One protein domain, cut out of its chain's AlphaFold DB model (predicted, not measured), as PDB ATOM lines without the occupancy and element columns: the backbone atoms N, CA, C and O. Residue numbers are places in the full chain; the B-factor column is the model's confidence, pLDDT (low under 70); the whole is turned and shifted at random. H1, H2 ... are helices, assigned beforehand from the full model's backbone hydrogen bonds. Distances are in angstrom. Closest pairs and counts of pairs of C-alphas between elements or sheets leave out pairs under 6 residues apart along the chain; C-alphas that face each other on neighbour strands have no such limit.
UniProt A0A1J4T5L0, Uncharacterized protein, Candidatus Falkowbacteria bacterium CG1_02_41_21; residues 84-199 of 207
ATOM      1  N   SER A  84     320.056  56.729  42.249       59.00
ATOM      2  CA  SER A  84     320.253  56.411  40.832       59.00
ATOM      3  C   SER A  84     321.729  56.445  40.433       59.00
ATOM      4  O   SER A  84     322.156  55.608  39.646       59.00
ATOM      5  N   GLY A  85     322.529  57.344  41.016       68.00
ATOM      6  CA  GLY A  85     323.969  57.413  40.766       68.00
ATOM      7  C   GLY A  85     324.726  56.194  41.301       68.00
ATOM      8  O   GLY A  85     325.611  55.674  40.623       68.00
ATOM      9  N   VAL A  86     324.357  55.702  42.488       74.12
ATOM     10  CA  VAL A  86     324.940  54.475  43.059       74.12
ATOM     11  C   VAL A  86     324.507  53.253  42.251       74.12
ATOM     12  O   VAL A  86     325.355  52.460  41.853       74.12
ATOM     13  N   LEU A  87     323.218  53.145  41.918       76.94
ATOM     14  CA  LEU A  87     322.693  52.051  41.095       76.94
ATOM     15  C   LEU A  87     323.285  52.042  39.678       76.94
ATOM     16  O   LEU A  87     323.608  50.980  39.157       76.94
ATOM     17  N   ALA A  88     323.496  53.208  39.065       77.44
ATOM     18  CA  ALA A  88     324.156  53.315  37.766       77.44
ATOM     19  C   ALA A  88     325.612  52.831  37.829       77.44
ATOM     20  O   ALA A  88     326.056  52.100  36.948       77.44
ATOM     21  N   LYS A  89     326.342  53.173  38.899       82.75
ATOM     22  CA  LYS A  89     327.703  52.667  39.126       82.75
ATOM     23  C   LYS A  89     327.728  51.161  39.377       82.75
ATOM     24  O   LYS A  89     328.632  50.490  38.890       82.75
ATOM     25  N   MET A  90     326.743  50.623  40.099       82.12
ATOM     26  CA  MET A  90     326.603  49.177  40.305       82.12
ATOM     27  C   MET A  90     326.290  48.446  38.996       82.12
ATOM     28  O   MET A  90     326.876  47.399  38.733       82.12
ATOM     29  N   ASN A  91     325.443  49.016  38.138       82.38
ATOM     30  CA  ASN A  91     325.181  48.472  36.805       82.38
ATOM     31  C   ASN A  91     326.436  48.483  35.924       82.38
ATOM     32  O   ASN A  91     326.726  47.489  35.268       82.38
ATOM     33  N   ASP A  92     327.220  49.562  35.950       84.94
ATOM     34  CA  ASP A  92     328.493  49.632  35.222       84.94
ATOM     35  C   ASP A  92     329.524  48.618  35.761       84.94
ATOM     36  O   ASP A  92     330.254  47.990  34.987       84.94
ATOM     37  N   ALA A  93     329.581  48.429  37.082       87.88
ATOM     38  CA  ALA A  93     330.467  47.453  37.712       87.88
ATOM     39  C   ALA A  93     330.064  46.013  37.364       87.88
ATOM     40  O   ALA A  93     330.903  45.235  36.912       87.88
ATOM     41  N   THR A  94     328.780  45.672  37.505       87.31
ATOM     42  CA  THR A  94     328.266  44.339  37.154       87.31
ATOM     43  C   THR A  94     328.422  44.056  35.662       87.31
ATOM     44  O   THR A  94     328.824  42.949  35.313       87.31
ATOM     45  N   ALA A  95     328.228  45.050  34.787       86.75
ATOM     46  CA  ALA A  95     328.503  44.933  33.353       86.75
ATOM     47  C   ALA A  95     329.989  44.655  33.053       86.75
ATOM     48  O   ALA A  95     330.310  43.834  32.194       86.75
ATOM     49  N   SER A  96     330.906  45.305  33.776       89.81
ATOM     50  CA  SER A  96     332.351  45.095  33.606       89.81
ATOM     51  C   SER A  96     332.777  43.692  34.045       89.81
ATOM     52  O   SER A  96     333.554  43.041  33.348       89.81
ATOM     53  N   ILE A  97     332.233  43.207  35.168       90.00
ATOM     54  CA  ILE A  97     332.480  41.844  35.656       90.00
ATOM     55  C   ILE A  97     331.888  40.822  34.688       90.00
ATOM     56  O   ILE A  97     332.572  39.871  34.327       90.00
ATOM     57  N   LEU A  98     330.661  41.036  34.208       87.88
ATOM     58  CA  LEU A  98     330.013  40.131  33.260       87.88
ATOM     59  C   LEU A  98     330.825  40.000  31.965       87.88
ATOM     60  O   LEU A  98     331.086  38.891  31.500       87.88
ATOM     61  N   LYS A  99     331.327  41.121  31.435       89.38
ATOM     62  CA  LYS A  99     332.222  41.132  30.273       89.38
ATOM     63  C   LYS A  99     333.530  40.380  30.540       89.38
ATOM     64  O   LYS A  99     333.995  39.633  29.682       89.38
ATOM     65  N   TRP A 100     334.105  40.544  31.731       89.56
ATOM     66  CA  TRP A 100     335.295  39.801  32.151       89.56
ATOM     67  C   TRP A 100     335.015  38.296  32.270       89.56
ATOM     68  O   TRP A 100     335.831  37.490  31.825       89.56
ATOM     69  N   CYS A 101     333.851  37.898  32.788       87.38
ATOM     70  CA  CYS A 101     333.428  36.498  32.856       87.38
ATOM     71  C   CYS A 101     333.286  35.880  31.461       87.38
ATOM     72  O   CYS A 101     333.807  34.788  31.241       87.38
ATOM     73  N   TRP A 102     332.680  36.592  30.504       86.12
ATOM     74  CA  TRP A 102     332.606  36.149  29.107       86.12
ATOM     75  C   TRP A 102     333.988  35.982  28.466       86.12
ATOM     76  O   TRP A 102     334.237  34.988  27.788       86.12
ATOM     77  N   GLN A 103     334.917  36.908  28.718       88.12
ATOM     78  CA  GLN A 103     336.286  36.817  28.196       88.12
ATOM     79  C   GLN A 103     337.081  35.655  28.813       88.12
ATOM     80  O   GLN A 103     337.847  34.990  28.116       88.12
ATOM     81  N   ASN A 104     336.880  35.375  30.102       86.69
ATOM     82  CA  ASN A 104     337.568  34.289  30.809       86.69
ATOM     83  C   ASN A 104     336.886  32.924  30.678       86.69
ATOM     84  O   ASN A 104     337.466  31.919  31.100       86.69
ATOM     85  N   LEU A 105     335.694  32.870  30.072       79.19
ATOM     86  CA  LEU A 105     334.970  31.629  29.801       79.19
ATOM     87  C   LEU A 105     335.825  30.641  28.986       79.19
ATOM     88  O   LEU A 105     335.725  29.436  29.185       79.19
ATOM     89  N   ILE A 106     336.694  31.157  28.107       72.25
ATOM     90  CA  ILE A 106     337.499  30.360  27.168       72.25
ATOM     91  C   ILE A 106     338.829  29.876  27.774       72.25
ATOM     92  O   ILE A 106     339.294  28.799  27.414       72.25
ATOM     93  N   PHE A 107     339.459  30.637  28.677       65.25
ATOM     94  CA  PHE A 107     340.892  30.451  28.963       65.25
ATOM     95  C   PHE A 107     341.251  29.835  30.317       65.25
ATOM     96  O   PHE A 107     342.311  29.218  30.404       65.25
ATOM     97  N   SER A 108     340.455  29.997  31.383       64.94
ATOM     98  CA  SER A 108     340.959  29.615  32.719       64.94
ATOM     99  C   SER A 108     339.926  29.106  33.723       64.94
ATOM    100  O   SER A 108     340.286  28.320  34.600       64.94
ATOM    101  N   SER A 109     338.650  29.498  33.644       73.81
ATOM    102  CA  SER A 109     337.682  29.115  34.689       73.81
ATOM    103  C   SER A 109     336.246  29.008  34.169       73.81
ATOM    104  O   SER A 109     335.351  29.742  34.585       73.81
ATOM    105  N   PHE A 110     336.028  28.056  33.256       76.56
ATOM    106  CA  PHE A 110     334.725  27.784  32.639       76.56
ATOM    107  C   PHE A 110     333.597  27.655  33.679       76.56
ATOM    108  O   PHE A 110     332.583  28.341  33.581       76.56
ATOM    109  N   SER A 111     333.802  26.858  34.734       79.88
ATOM    110  CA  SER A 111     332.778  26.609  35.756       79.88
ATOM    111  C   SER A 111     332.433  27.844  36.593       79.88
ATOM    112  O   SER A 111     331.257  28.099  36.830       79.88
ATOM    113  N   SER A 112     333.415  28.644  37.027       83.50
ATOM    114  CA  SER A 112     333.126  29.826  37.855       83.50
ATOM    115  C   SER A 112     332.496  30.956  37.045       83.50
ATOM    116  O   SER A 112     331.611  31.644  37.550       83.50
ATOM    117  N   SER A 113     332.926  31.139  35.792       85.81
ATOM    118  CA  SER A 113     332.343  32.143  34.902       85.81
ATOM    119  C   SER A 113     330.885  31.819  34.579       85.81
ATOM    120  O   SER A 113     330.058  32.723  34.614       85.81
ATOM    121  N   ILE A 114     330.548  30.544  34.347       82.88
ATOM    122  CA  ILE A 114     329.156  30.113  34.132       82.88
ATOM    123  C   ILE A 114     328.307  30.335  35.380       82.88
ATOM    124  O   ILE A 114     327.252  30.952  35.279       82.88
ATOM    125  N   ILE A 115     328.788  29.923  36.557       86.00
ATOM    126  CA  ILE A 115     328.060  30.135  37.818       86.00
ATOM    127  C   ILE A 115     327.776  31.626  38.034       86.00
ATOM    128  O   ILE A 115     326.672  31.993  38.427       86.00
ATOM    129  N   TYR A 116     328.747  32.504  37.761       88.38
ATOM    130  CA  TYR A 116     328.519  33.943  37.868       88.38
ATOM    131  C   TYR A 116     327.490  34.448  36.849       88.38
ATOM    132  O   TYR A 116     326.622  35.236  37.217       88.38
ATOM    133  N   ILE A 117     327.555  33.998  35.590       86.75
ATOM    134  CA  ILE A 117     326.575  34.365  34.555       86.75
ATOM    135  C   ILE A 117     325.166  33.927  34.982       86.75
ATOM    136  O   ILE A 117     324.239  34.733  34.903       86.75
ATOM    137  N   ASP A 118     325.007  32.718  35.523       86.19
ATOM    138  CA  ASP A 118     323.727  32.226  36.046       86.19
ATOM    139  C   ASP A 118     323.229  33.070  37.229       86.19
ATOM    140  O   ASP A 118     322.066  33.485  37.256       86.19
ATOM    141  N   ILE A 119     324.108  33.391  38.186       88.00
ATOM    142  CA  ILE A 119     323.783  34.277  39.315       88.00
ATOM    143  C   ILE A 119     323.389  35.669  38.814       88.00
ATOM    144  O   ILE A 119     322.464  36.267  39.358       88.00
ATOM    145  N   HIS A 120     324.052  36.193  37.782       88.00
ATOM    146  CA  HIS A 120     323.731  37.495  37.196       88.00
ATOM    147  C   HIS A 120     322.368  37.471  36.502       88.00
ATOM    148  O   HIS A 120     321.572  38.392  36.686       88.00
ATOM    149  N   VAL A 121     322.055  36.412  35.749       86.31
ATOM    150  CA  VAL A 121     320.737  36.226  35.118       86.31
ATOM    151  C   VAL A 121     319.641  36.133  36.182       86.31
ATOM    152  O   VAL A 121     318.633  36.838  36.086       86.31
ATOM    153  N   LEU A 122     319.853  35.331  37.228       86.00
ATOM    154  CA  LEU A 122     318.925  35.206  38.353       86.00
ATOM    155  C   LEU A 122     318.772  36.542  39.099       86.00
ATOM    156  O   LEU A 122     317.660  36.994  39.367       86.00
ATOM    157  N   GLY A 123     319.887  37.217  39.374       87.12
ATOM    158  CA  GLY A 123     319.934  38.526  40.012       87.12
ATOM    159  C   GLY A 123     319.182  39.584  39.211       87.12
ATOM    160  O   GLY A 123     318.431  40.365  39.789       87.12
ATOM    161  N   HIS A 124     319.292  39.566  37.883       87.62
ATOM    162  CA  HIS A 124     318.517  40.433  37.001       87.62
ATOM    163  C   HIS A 124     317.013  40.111  37.037       87.62
ATOM    164  O   HIS A 124     316.197  41.028  36.938       87.62
ATOM    165  N   MET A 125     316.613  38.843  37.207       84.94
ATOM    166  CA  MET A 125     315.196  38.478  37.373       84.94
ATOM    167  C   MET A 125     314.618  38.959  38.712       84.94
ATOM    168  O   MET A 125     313.485  39.436  38.732       84.94
ATOM    169  N   LEU A 126     315.379  38.875  39.811       87.81
ATOM    170  CA  LEU A 126     314.931  39.363  41.123       87.81
ATOM    171  C   LEU A 126     315.021  40.895  41.255       87.81
ATOM    172  O   LEU A 126     314.122  41.526  41.812       87.81
ATOM    173  N   TRP A 127     316.090  41.503  40.738       86.94
ATOM    174  CA  TRP A 127     316.388  42.933  40.857       86.94
ATOM    175  C   TRP A 127     316.850  43.541  39.522       86.94
ATOM    176  O   TRP A 127     318.021  43.903  39.370       86.94
ATOM    177  N   PRO A 128     315.928  43.792  38.576       82.25
ATOM    178  CA  PRO A 128     316.263  44.282  37.232       82.25
ATOM    179  C   PRO A 128     316.901  45.683  37.201       82.25
ATOM    180  O   PRO A 128     317.361  46.133  36.160       82.25
ATOM    181  N   LYS A 129     316.910  46.406  38.328       82.56
ATOM    182  CA  LYS A 129     317.529  47.738  38.444       82.56
ATOM    183  C   LYS A 129     318.992  47.704  38.895       82.56
ATOM    184  O   LYS A 129     319.690  48.690  38.672       82.56
ATOM    185  N   MET A 130     319.421  46.632  39.567       82.38
ATOM    186  CA  MET A 130     320.778  46.507  40.128       82.38
ATOM    187  C   MET A 130     321.746  45.775  39.201       82.38
ATOM    188  O   MET A 130     322.959  45.902  39.368       82.38
ATOM    189  N   PHE A 131     321.201  44.999  38.266       85.94
ATOM    190  CA  PHE A 131     321.965  44.231  37.301       85.94
ATOM    191  C   PHE A 131     321.746  44.789  35.901       85.94
ATOM    192  O   PHE A 131     320.621  45.094  35.498       85.94
ATOM    193  N   CYS A 132     322.832  44.876  35.137       85.25
ATOM    194  CA  CYS A 132     322.759  45.231  33.729       85.25
ATOM    195  C   CYS A 132     321.973  44.169  32.942       85.25
ATOM    196  O   CYS A 132     322.141  42.966  33.171       85.25
ATOM    197  N   LYS A 133     321.149  44.618  31.985       87.25
ATOM    198  CA  LYS A 133     320.572  43.745  30.954       87.25
ATOM    199  C   LYS A 133     321.711  43.064  30.190       87.25
ATOM    200  O   LYS A 133     322.660  43.747  29.812       87.25
ATOM    201  N   LEU A 134     321.576  41.766  29.918       84.00
ATOM    202  CA  LEU A 134     322.508  41.041  29.047       84.00
ATOM    203  C   LEU A 134     322.575  41.704  27.660       84.00
ATOM    204  O   LEU A 134     321.578  42.259  27.178       84.00
ATOM    205  N   GLY A 135     323.751  41.675  27.045       85.25
ATOM    206  CA  GLY A 135     324.062  42.317  25.772       85.25
ATOM    207  C   GLY A 135     324.331  43.825  25.838       85.25
ATOM    208  O   GLY A 135     325.002  44.372  24.957       85.25
ATOM    209  N   HIS A 136     323.859  44.533  26.870       85.88
ATOM    210  CA  HIS A 136     324.011  45.993  26.963       85.88
ATOM    211  C   HIS A 136     325.408  46.441  27.429       85.88
ATOM    212  O   HIS A 136     325.746  47.631  27.323       85.88
ATOM    213  N   GLU A 137     326.218  45.507  27.922       86.00
ATOM    214  CA  GLU A 137     327.625  45.656  28.300       86.00
ATOM    215  C   GLU A 137     328.565  45.791  27.093       86.00
ATOM    216  O   GLU A 137     329.665  46.342  27.213       86.00
ATOM    217  N   TRP A 138     328.134  45.340  25.913       87.44
ATOM    218  CA  TRP A 138     328.925  45.422  24.681       87.44
ATOM    219  C   TRP A 138     328.773  46.755  23.958       87.44
ATOM    220  O   TRP A 138     329.573  47.072  23.079       87.44
ATOM    221  N   ILE A 139     327.782  47.560  24.342       87.25
ATOM    222  CA  ILE A 139     327.508  48.843  23.703       87.25
ATOM    223  C   ILE A 139     328.470  49.916  24.253       87.25
ATOM    224  O   ILE A 139     328.431  50.209  25.456       87.25
ATOM    225  N   PRO A 140     329.266  50.579  23.392       85.50
ATOM    226  CA  PRO A 140     330.113  51.702  23.786       85.50
ATOM    227  C   PRO A 140     329.299  52.857  24.384       85.50
ATOM    228  O   PRO A 140     328.183  53.156  23.941       85.50
ATOM    229  N   LYS A 141     329.857  53.554  25.381       85.31
ATOM    230  CA  LYS A 141     329.172  54.671  26.060       85.31
ATOM    231  C   LYS A 141     328.886  55.831  25.098       85.31
ATOM    232  O   LYS A 141     327.902  56.548  25.268       85.31
ATOM    233  N   GLU A 142     329.716  55.981  24.075       87.06
ATOM    234  CA  GLU A 142     329.614  56.966  23.000       87.06
ATOM    235  C   GLU A 142     328.380  56.689  22.136       87.06
ATOM    236  O   GLU A 142     327.592  57.595  21.869       87.06
ATOM    237  N   MET A 143     328.154  55.420  21.781       85.19
ATOM    238  CA  MET A 143     326.995  55.002  20.992       85.19
ATOM    239  C   MET A 143     325.690  55.187  21.774       85.19
ATOM    240  O   MET A 143     324.704  55.656  21.210       85.19
ATOM    241  N   LYS A 144     325.697  54.914  23.088       84.50
ATOM    242  CA  LYS A 144     324.533  55.174  23.957       84.50
ATOM    243  C   LYS A 144     324.133  56.653  23.979       84.50
ATOM    244  O   LYS A 144     322.947  56.951  24.076       84.50
ATOM    245  N   LYS A 145     325.103  57.573  23.887       86.31
ATOM    246  CA  LYS A 145     324.851  59.025  23.872       86.31
ATOM    247  C   LYS A 145     324.446  59.541  22.491       86.31
ATOM    248  O   LYS A 145     323.567  60.391  22.409       86.31
ATOM    249  N   ALA A 146     325.082  59.044  21.432       88.44
ATOM    250  CA  ALA A 146     324.859  59.524  20.070       88.44
ATOM    251  C   ALA A 146     323.572  58.967  19.435       88.44
ATOM    252  O   ALA A 146     322.870  59.690  18.734       88.44
ATOM    253  N   ALA A 147     323.251  57.692  19.682       89.44
ATOM    254  CA  ALA A 147     322.131  56.998  19.047       89.44
ATOM    255  C   ALA A 147     321.448  56.023  20.030       89.44
ATOM    256  O   ALA A 147     321.597  54.803  19.909       89.44
ATOM    257  N   PRO A 148     320.660  56.529  21.000       85.44
ATOM    258  CA  PRO A 148     320.113  55.714  22.089       85.44
ATOM    259  C   PRO A 148     319.204  54.574  21.605       85.44
ATOM    260  O   PRO A 148     319.285  53.467  22.126       85.44
ATOM    261  N   LYS A 149     318.395  54.803  20.561       87.00
ATOM    262  CA  LYS A 149     317.508  53.767  19.997       87.00
ATOM    263  C   LYS A 149     318.273  52.624  19.329       87.00
ATOM    264  O   LYS A 149     317.900  51.467  19.462       87.00
ATOM    265  N   GLN A 150     319.347  52.948  18.610       86.75
ATOM    266  CA  GLN A 150     320.156  51.942  17.922       86.75
ATOM    267  C   GLN A 150     320.981  51.124  18.921       86.75
ATOM    268  O   GLN A 150     321.105  49.911  18.769       86.75
ATOM    269  N   ALA A 151     321.477  51.781  19.973       86.31
ATOM    270  CA  ALA A 151     322.117  51.126  21.104       86.31
ATOM    271  C   ALA A 151     321.183  50.105  21.776       86.31
ATOM    272  O   ALA A 151     321.596  48.975  22.014       86.31
ATOM    273  N   GLU A 152     319.928  50.472  22.042       87.69
ATOM    274  CA  GLU A 152     318.957  49.575  22.679       87.69
ATOM    275  C   GLU A 152     318.675  48.327  21.827       87.69
ATOM    276  O   GLU A 152     318.819  47.208  22.319       87.69
ATOM    277  N   MET A 153     318.401  48.497  20.528       88.31
ATOM    278  CA  MET A 153     318.176  47.363  19.620       88.31
ATOM    279  C   MET A 153     319.387  46.427  19.531       88.31
ATOM    280  O   MET A 153     319.234  45.206  19.546       88.31
ATOM    281  N   PHE A 154     320.599  46.986  19.456       88.56
ATOM    282  CA  PHE A 154     321.827  46.193  19.409       88.56
ATOM    283  C   PHE A 154     322.032  45.398  20.706       88.56
ATOM    284  O   PHE A 154     322.368  44.213  20.669       88.56
ATOM    285  N   GLY A 155     321.761  46.025  21.853       87.50
ATOM    286  CA  GLY A 155     321.816  45.368  23.157       87.50
ATOM    287  C   GLY A 155     320.809  44.232  23.299       87.50
ATOM    288  O   GLY A 155     321.144  43.189  23.853       87.50
ATOM    289  N   GLU A 156     319.592  44.396  22.784       88.94
ATOM    290  CA  GLU A 156     318.566  43.347  22.824       88.94
ATOM    291  C   GLU A 156     318.897  42.154  21.920       88.94
ATOM    292  O   GLU A 156     318.695  41.003  22.322       88.94
ATOM    293  N   GLN A 157     319.448  42.402  20.729       90.31
ATOM    294  CA  GLN A 157     319.875  41.339  19.816       90.31
ATOM    295  C   GLN A 157     321.000  40.496  20.423       90.31
ATOM    296  O   GLN A 157     320.899  39.266  20.455       90.31
ATOM    297  N   ILE A 158     322.034  41.148  20.964       89.31
ATOM    298  CA  ILE A 158     323.132  40.443  21.634       89.31
ATOM    299  C   ILE A 158     322.621  39.734  22.886       89.31
ATOM    300  O   ILE A 158     322.906  38.554  23.067       89.31
ATOM    301  N   GLY A 159     321.801  40.395  23.702       87.38
ATOM    302  CA  GLY A 159     321.262  39.793  24.919       87.38
ATOM    303  C   GLY A 159     320.393  38.563  24.644       87.38
ATOM    304  O   GLY A 159     320.391  37.614  25.428       87.38
ATOM    305  N   THR A 160     319.678  38.535  23.517       87.06
ATOM    306  CA  THR A 160     318.921  37.352  23.077       87.06
ATOM    307  C   THR A 160     319.858  36.219  22.661       87.06
ATOM    308  O   THR A 160     319.638  35.071  23.048       87.06
ATOM    309  N   CYS A 161     320.929  36.543  21.931       87.81
ATOM    310  CA  CYS A 161     321.962  35.581  21.548       87.81
ATOM    311  C   CYS A 161     322.650  34.967  22.780       87.81
ATOM    312  O   CYS A 161     322.758  33.746  22.886       87.81
ATOM    313  N   GLU A 162     323.035  35.791  23.755       83.06
ATOM    314  CA  GLU A 162     323.690  35.345  24.988       83.06
ATOM    315  C   GLU A 162     322.785  34.463  25.848       83.06
ATOM    316  O   GLU A 162     323.224  33.414  26.315       83.06
ATOM    317  N   LYS A 163     321.506  34.831  26.014       83.19
ATOM    318  CA  LYS A 163     320.527  33.978  26.710       83.19
ATOM    319  C   LYS A 163     320.368  32.627  26.020       83.19
ATOM    320  O   LYS A 163     320.302  31.602  26.698       83.19
ATOM    321  N   GLY A 164     320.327  32.623  24.687       84.44
ATOM    322  CA  GLY A 164     320.300  31.395  23.895       84.44
ATOM    323  C   GLY A 164     321.542  30.538  24.136       84.44
ATOM    324  O   GLY A 164     321.420  29.356  24.442       84.44
ATOM    325  N   CYS A 165     322.729  31.144  24.081       84.75
ATOM    326  CA  CYS A 165     323.997  30.459  24.327       84.75
ATOM    327  C   CYS A 165     324.072  29.880  25.749       84.75
ATOM    328  O   CYS A 165     324.394  28.706  25.912       84.75
ATOM    329  N   CYS A 166     323.696  30.659  26.765       81.88
ATOM    330  CA  CYS A 166     323.657  30.222  28.159       81.88
ATOM    331  C   CYS A 166     322.698  29.033  28.357       81.88
ATOM    332  O   CYS A 166     323.069  28.036  28.973       81.88
ATOM    333  N   CYS A 167     321.510  29.072  27.742       83.06
ATOM    334  CA  CYS A 167     320.565  27.953  27.767       83.06
ATOM    335  C   CYS A 167     321.149  26.687  27.118       83.06
ATOM    336  O   CYS A 167     321.052  25.598  27.686       83.06
ATOM    337  N   CYS A 168     321.812  26.823  25.966       85.19
ATOM    338  CA  CYS A 168     322.468  25.704  25.292       85.19
ATOM    339  C   CYS A 168     323.593  25.096  26.139       85.19
ATOM    340  O   CYS A 168     323.688  23.873  26.240       85.19
ATOM    341  N   VAL A 169     324.426  25.933  26.766       85.12
ATOM    342  CA  VAL A 169     325.523  25.481  27.634       85.12
ATOM    343  C   VAL A 169     324.975  24.747  28.859       85.12
ATOM    344  O   VAL A 169     325.412  23.630  29.136       85.12
ATOM    345  N   ASN A 170     323.968  25.304  29.538       83.06
ATOM    346  CA  ASN A 170     323.351  24.656  30.698       83.06
ATOM    347  C   ASN A 170     322.642  23.351  30.312       83.06
ATOM    348  O   ASN A 170     322.767  22.350  31.021       83.06
ATOM    349  N   GLY A 171     321.968  23.316  29.159       84.00
ATOM    350  CA  GLY A 171     321.379  22.093  28.612       84.00
ATOM    351  C   GLY A 171     322.429  21.010  28.340       84.00
ATOM    352  O   GLY A 171     322.247  19.857  28.733       84.00
ATOM    353  N   PHE A 172     323.562  21.379  27.741       86.19
ATOM    354  CA  PHE A 172     324.664  20.455  27.474       86.19
ATOM    355  C   PHE A 172     325.327  19.939  28.762       86.19
ATOM    356  O   PHE A 172     325.541  18.734  28.905       86.19
ATOM    357  N   CYS A 173     325.578  20.812  29.743       81.56
ATOM    358  CA  CYS A 173     326.057  20.406  31.067       81.56
ATOM    359  C   CYS A 173     325.070  19.464  31.779       81.56
ATOM    360  O   CYS A 173     325.490  18.482  32.400       81.56
ATOM    361  N   GLY A 174     323.764  19.717  31.657       82.00
ATOM    362  CA  GLY A 174     322.719  18.834  32.175       82.00
ATOM    363  C   GLY A 174     322.769  17.438  31.548       82.00
ATOM    364  O   GLY A 174     322.750  16.440  32.267       82.00
ATOM    365  N   LEU A 175     322.926  17.354  30.223       89.75
ATOM    366  CA  LEU A 175     323.073  16.077  29.512       89.75
ATOM    367  C   LEU A 175     324.313  15.296  29.961       89.75
ATOM    368  O   LEU A 175     324.210  14.098  30.224       89.75
ATOM    369  N   ILE A 176     325.463  15.964  30.102       90.25
ATOM    370  CA  ILE A 176     326.686  15.336  30.629       90.25
ATOM    371  C   ILE A 176     326.440  14.787  32.037       90.25
ATOM    372  O   ILE A 176     326.822  13.657  32.335       90.25
ATOM    373  N   THR A 177     325.766  15.555  32.893       87.12
ATOM    374  CA  THR A 177     325.464  15.138  34.269       87.12
ATOM    375  C   THR A 177     324.588  13.883  34.294       87.12
ATOM    376  O   THR A 177     324.897  12.931  35.010       87.12
ATOM    377  N   ILE A 178     323.536  13.837  33.469       93.38
ATOM    378  CA  ILE A 178     322.667  12.655  33.339       93.38
ATOM    379  C   ILE A 178     323.465  11.445  32.835       93.38
ATOM    380  O   ILE A 178     323.315  10.351  33.377       93.38
ATOM    381  N   ALA A 179     324.340  11.631  31.843       94.12
ATOM    382  CA  ALA A 179     325.179  10.555  31.317       94.12
ATOM    383  C   ALA A 179     326.118   9.977  32.390       94.12
ATOM    384  O   ALA A 179     326.214   8.758  32.530       94.12
ATOM    385  N   VAL A 180     326.758  10.830  33.196       94.56
ATOM    386  CA  VAL A 180     327.614  10.393  34.313       94.56
ATOM    387  C   VAL A 180     326.809   9.610  35.352       94.56
ATOM    388  O   VAL A 180     327.247   8.544  35.783       94.56
ATOM    389  N   LEU A 181     325.618  10.085  35.728       94.00
ATOM    390  CA  LEU A 181     324.749   9.372  36.672       94.00
ATOM    391  C   LEU A 181     324.294   8.011  36.130       94.00
ATOM    392  O   LEU A 181     324.277   7.034  36.878       94.00
ATOM    393  N   ALA A 182     323.978   7.924  34.837       95.12
ATOM    394  CA  ALA A 182     323.620   6.665  34.191       95.12
ATOM    395  C   ALA A 182     324.784   5.659  34.219       95.12
ATOM    396  O   ALA A 182     324.576   4.492  34.553       95.12
ATOM    397  N   ILE A 183     326.013   6.112  33.942       96.00
ATOM    398  CA  ILE A 183     327.222   5.277  34.033       96.00
ATOM    399  C   ILE A 183     327.437   4.800  35.473       96.00
ATOM    400  O   ILE A 183     327.647   3.609  35.694       96.00
ATOM    401  N   MET A 184     327.337   5.694  36.460       95.25
ATOM    402  CA  MET A 184     327.460   5.330  37.878       95.25
ATOM    403  C   MET A 184     326.415   4.287  38.291       95.25
ATOM    404  O   MET A 184     326.750   3.308  38.954       95.25
ATOM    405  N   GLY A 185     325.164   4.454  37.852       94.94
ATOM    406  CA  GLY A 185     324.099   3.477  38.076       94.94
ATOM    407  C   GLY A 185     324.402   2.117  37.445       94.94
ATOM    408  O   GLY A 185     324.226   1.089  38.097       94.94
ATOM    409  N   ALA A 186     324.922   2.099  36.215       94.75
ATOM    410  CA  ALA A 186     325.337   0.869  35.544       94.75
ATOM    411  C   ALA A 186     326.476   0.158  36.295       94.75
ATOM    412  O   ALA A 186     326.417  -1.055  36.483       94.75
ATOM    413  N   VAL A 187     327.474   0.901  36.785       95.75
ATOM    414  CA  VAL A 187     328.579   0.351  37.589       95.75
ATOM    415  C   VAL A 187     328.065  -0.273  38.887       95.75
ATOM    416  O   VAL A 187     328.428  -1.404  39.203       95.75
ATOM    417  N   VAL A 188     327.184   0.417  39.617       95.56
ATOM    418  CA  VAL A 188     326.566  -0.129  40.840       95.56
ATOM    419  C   VAL A 188     325.746  -1.384  40.528       95.56
ATOM    420  O   VAL A 188     325.819  -2.365  41.266       95.56
ATOM    421  N   GLY A 189     325.011  -1.389  39.414       94.19
ATOM    422  CA  GLY A 189     324.271  -2.560  38.945       94.19
ATOM    423  C   GLY A 189     325.175  -3.761  38.659       94.19
ATOM    424  O   GLY A 189     324.881  -4.864  39.117       94.19
ATOM    425  N   LEU A 190     326.300  -3.545  37.971       93.25
ATOM    426  CA  LEU A 190     327.294  -4.590  37.702       93.25
ATOM    427  C   LEU A 190     327.880  -5.157  38.997       93.25
ATOM    428  O   LEU A 190     327.919  -6.373  39.160       93.25
ATOM    429  N   ILE A 191     328.262  -4.291  39.943       93.94
ATOM    430  CA  ILE A 191     328.781  -4.708  41.253       93.94
ATOM    431  C   ILE A 191     327.755  -5.579  41.986       93.94
ATOM    432  O   ILE A 191     328.099  -6.653  42.477       93.94
ATOM    433  N   ASN A 192     326.489  -5.158  42.021       92.94
ATOM    434  CA  ASN A 192     325.425  -5.918  42.675       92.94
ATOM    435  C   ASN A 192     325.193  -7.284  42.011       92.94
ATOM    436  O   ASN A 192     324.982  -8.267  42.719       92.94
ATOM    437  N   SER A 193     325.273  -7.364  40.679       91.38
ATOM    438  CA  SER A 193     325.166  -8.634  39.948       91.38
ATOM    439  C   SER A 193     326.309  -9.584  40.308       91.38
ATOM    440  O   SER A 193     326.066 -10.741  40.641       91.38
ATOM    441  N   THR A 194     327.552  -9.092  40.314       90.50
ATOM    442  CA  THR A 194     328.730  -9.904  40.657       90.50
ATOM    443  C   THR A 194     328.694 -10.378  42.111       90.50
ATOM    444  O   THR A 194     329.011 -11.534  42.394       90.50
ATOM    445  N   ILE A 195     328.278  -9.515  43.045       89.31
ATOM    446  CA  ILE A 195     328.111  -9.896  44.454       89.31
ATOM    447  C   ILE A 195     327.002 -10.942  44.598       89.31
ATOM    448  O   ILE A 195     327.200 -11.919  45.315       89.31
ATOM    449  N   GLY A 196     325.871 -10.776  43.906       86.25
ATOM    450  CA  GLY A 196     324.760 -11.729  43.938       86.25
ATOM    451  C   GLY A 196     325.163 -13.127  43.465       86.25
ATOM    452  O   GLY A 196     324.874 -14.108  44.148       86.25
ATOM    453  N   GLU A 197     325.898 -13.221  42.355       87.81
ATOM    454  CA  GLU A 197     326.431 -14.497  41.855       87.81
ATOM    455  C   GLU A 197     327.430 -15.130  42.833       87.81
ATOM    456  O   GLU A 197     327.358 -16.326  43.121       87.81
ATOM    457  N   THR A 198     328.324 -14.315  43.402       82.88
ATOM    458  CA  THR A 198     329.319 -14.782  44.379       82.88
ATOM    459  C   THR A 198     328.643 -15.311  45.646       82.88
ATOM    460  O   THR A 198     329.003 -16.373  46.151       82.88
ATOM    461  N   PHE A 199     327.633 -14.599  46.151       83.31
ATOM    462  CA  PHE A 199     326.897 -14.999  47.349       83.31
ATOM    463  C   PHE A 199     326.043 -16.249  47.100       83.31
ATOM    464  O   PHE A 199     325.990 -17.127  47.959       83.31
TER     465      PHE A 199
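AT A GLANCE: This is residues 84 to 199 of the 207 residues of an uncharacterized protein of Candidatus Falkowbacteria bacterium CG1_02_41_21 (UniProt A0A1J4T5L0). Look first for one very long helix, H4, whose residues 171 to 199 stick out as a bare arm from a small body. In that body the helical hairpin of H1 and H2 sits beside H4's earlier part, and short H3 makes a corner at H4's beginning. The 116 printed residues hold four named helices, H1 to H4, and no named strand: all helix, extended, radius of gyration of the C-alphas 21.3 A, spans 78 by 27 by 26 A.

IN THESE COORDINATES: Find C-alpha 148 at (320.113, 55.714, 22.089); H4 runs 75.4 A to C-alpha 199 at (326.897, -14.999, 47.349). Before it comes H3, residues 141 to 146, 8.8 A. H1 spans residues 84 to 104, 29.8 A; H2 spans 110 to 126, 24.5 A.

HOW THE PARTS SIT: H2 and H4 are near each other, with 10 pairs of C-alphas within 10 A; H1 and H4 are apart. H1 touches H2 with residues 98 to 104 alone, at a shallow tilt of 29 degrees, opposite ways; the closest C-alphas, of Cys 101 and Ser 113, are 4.9 A apart. H3 is close to H4 but not clearly touching; their closest C-alphas, of Lys 144 and Ala 151, are 5.5 A apart. In H1, H2, H3 and H4 every O i to N i+4 pair is within hydrogen-bond range.

THE WHOLE: The farthest C-alphas, of Ala 146 and Phe 199, are 79.4 A apart. The printed part has no cut; the link H2 to H3 is long. Look for pLDDT under 70 at residues 84 to 85 and 107 to 108.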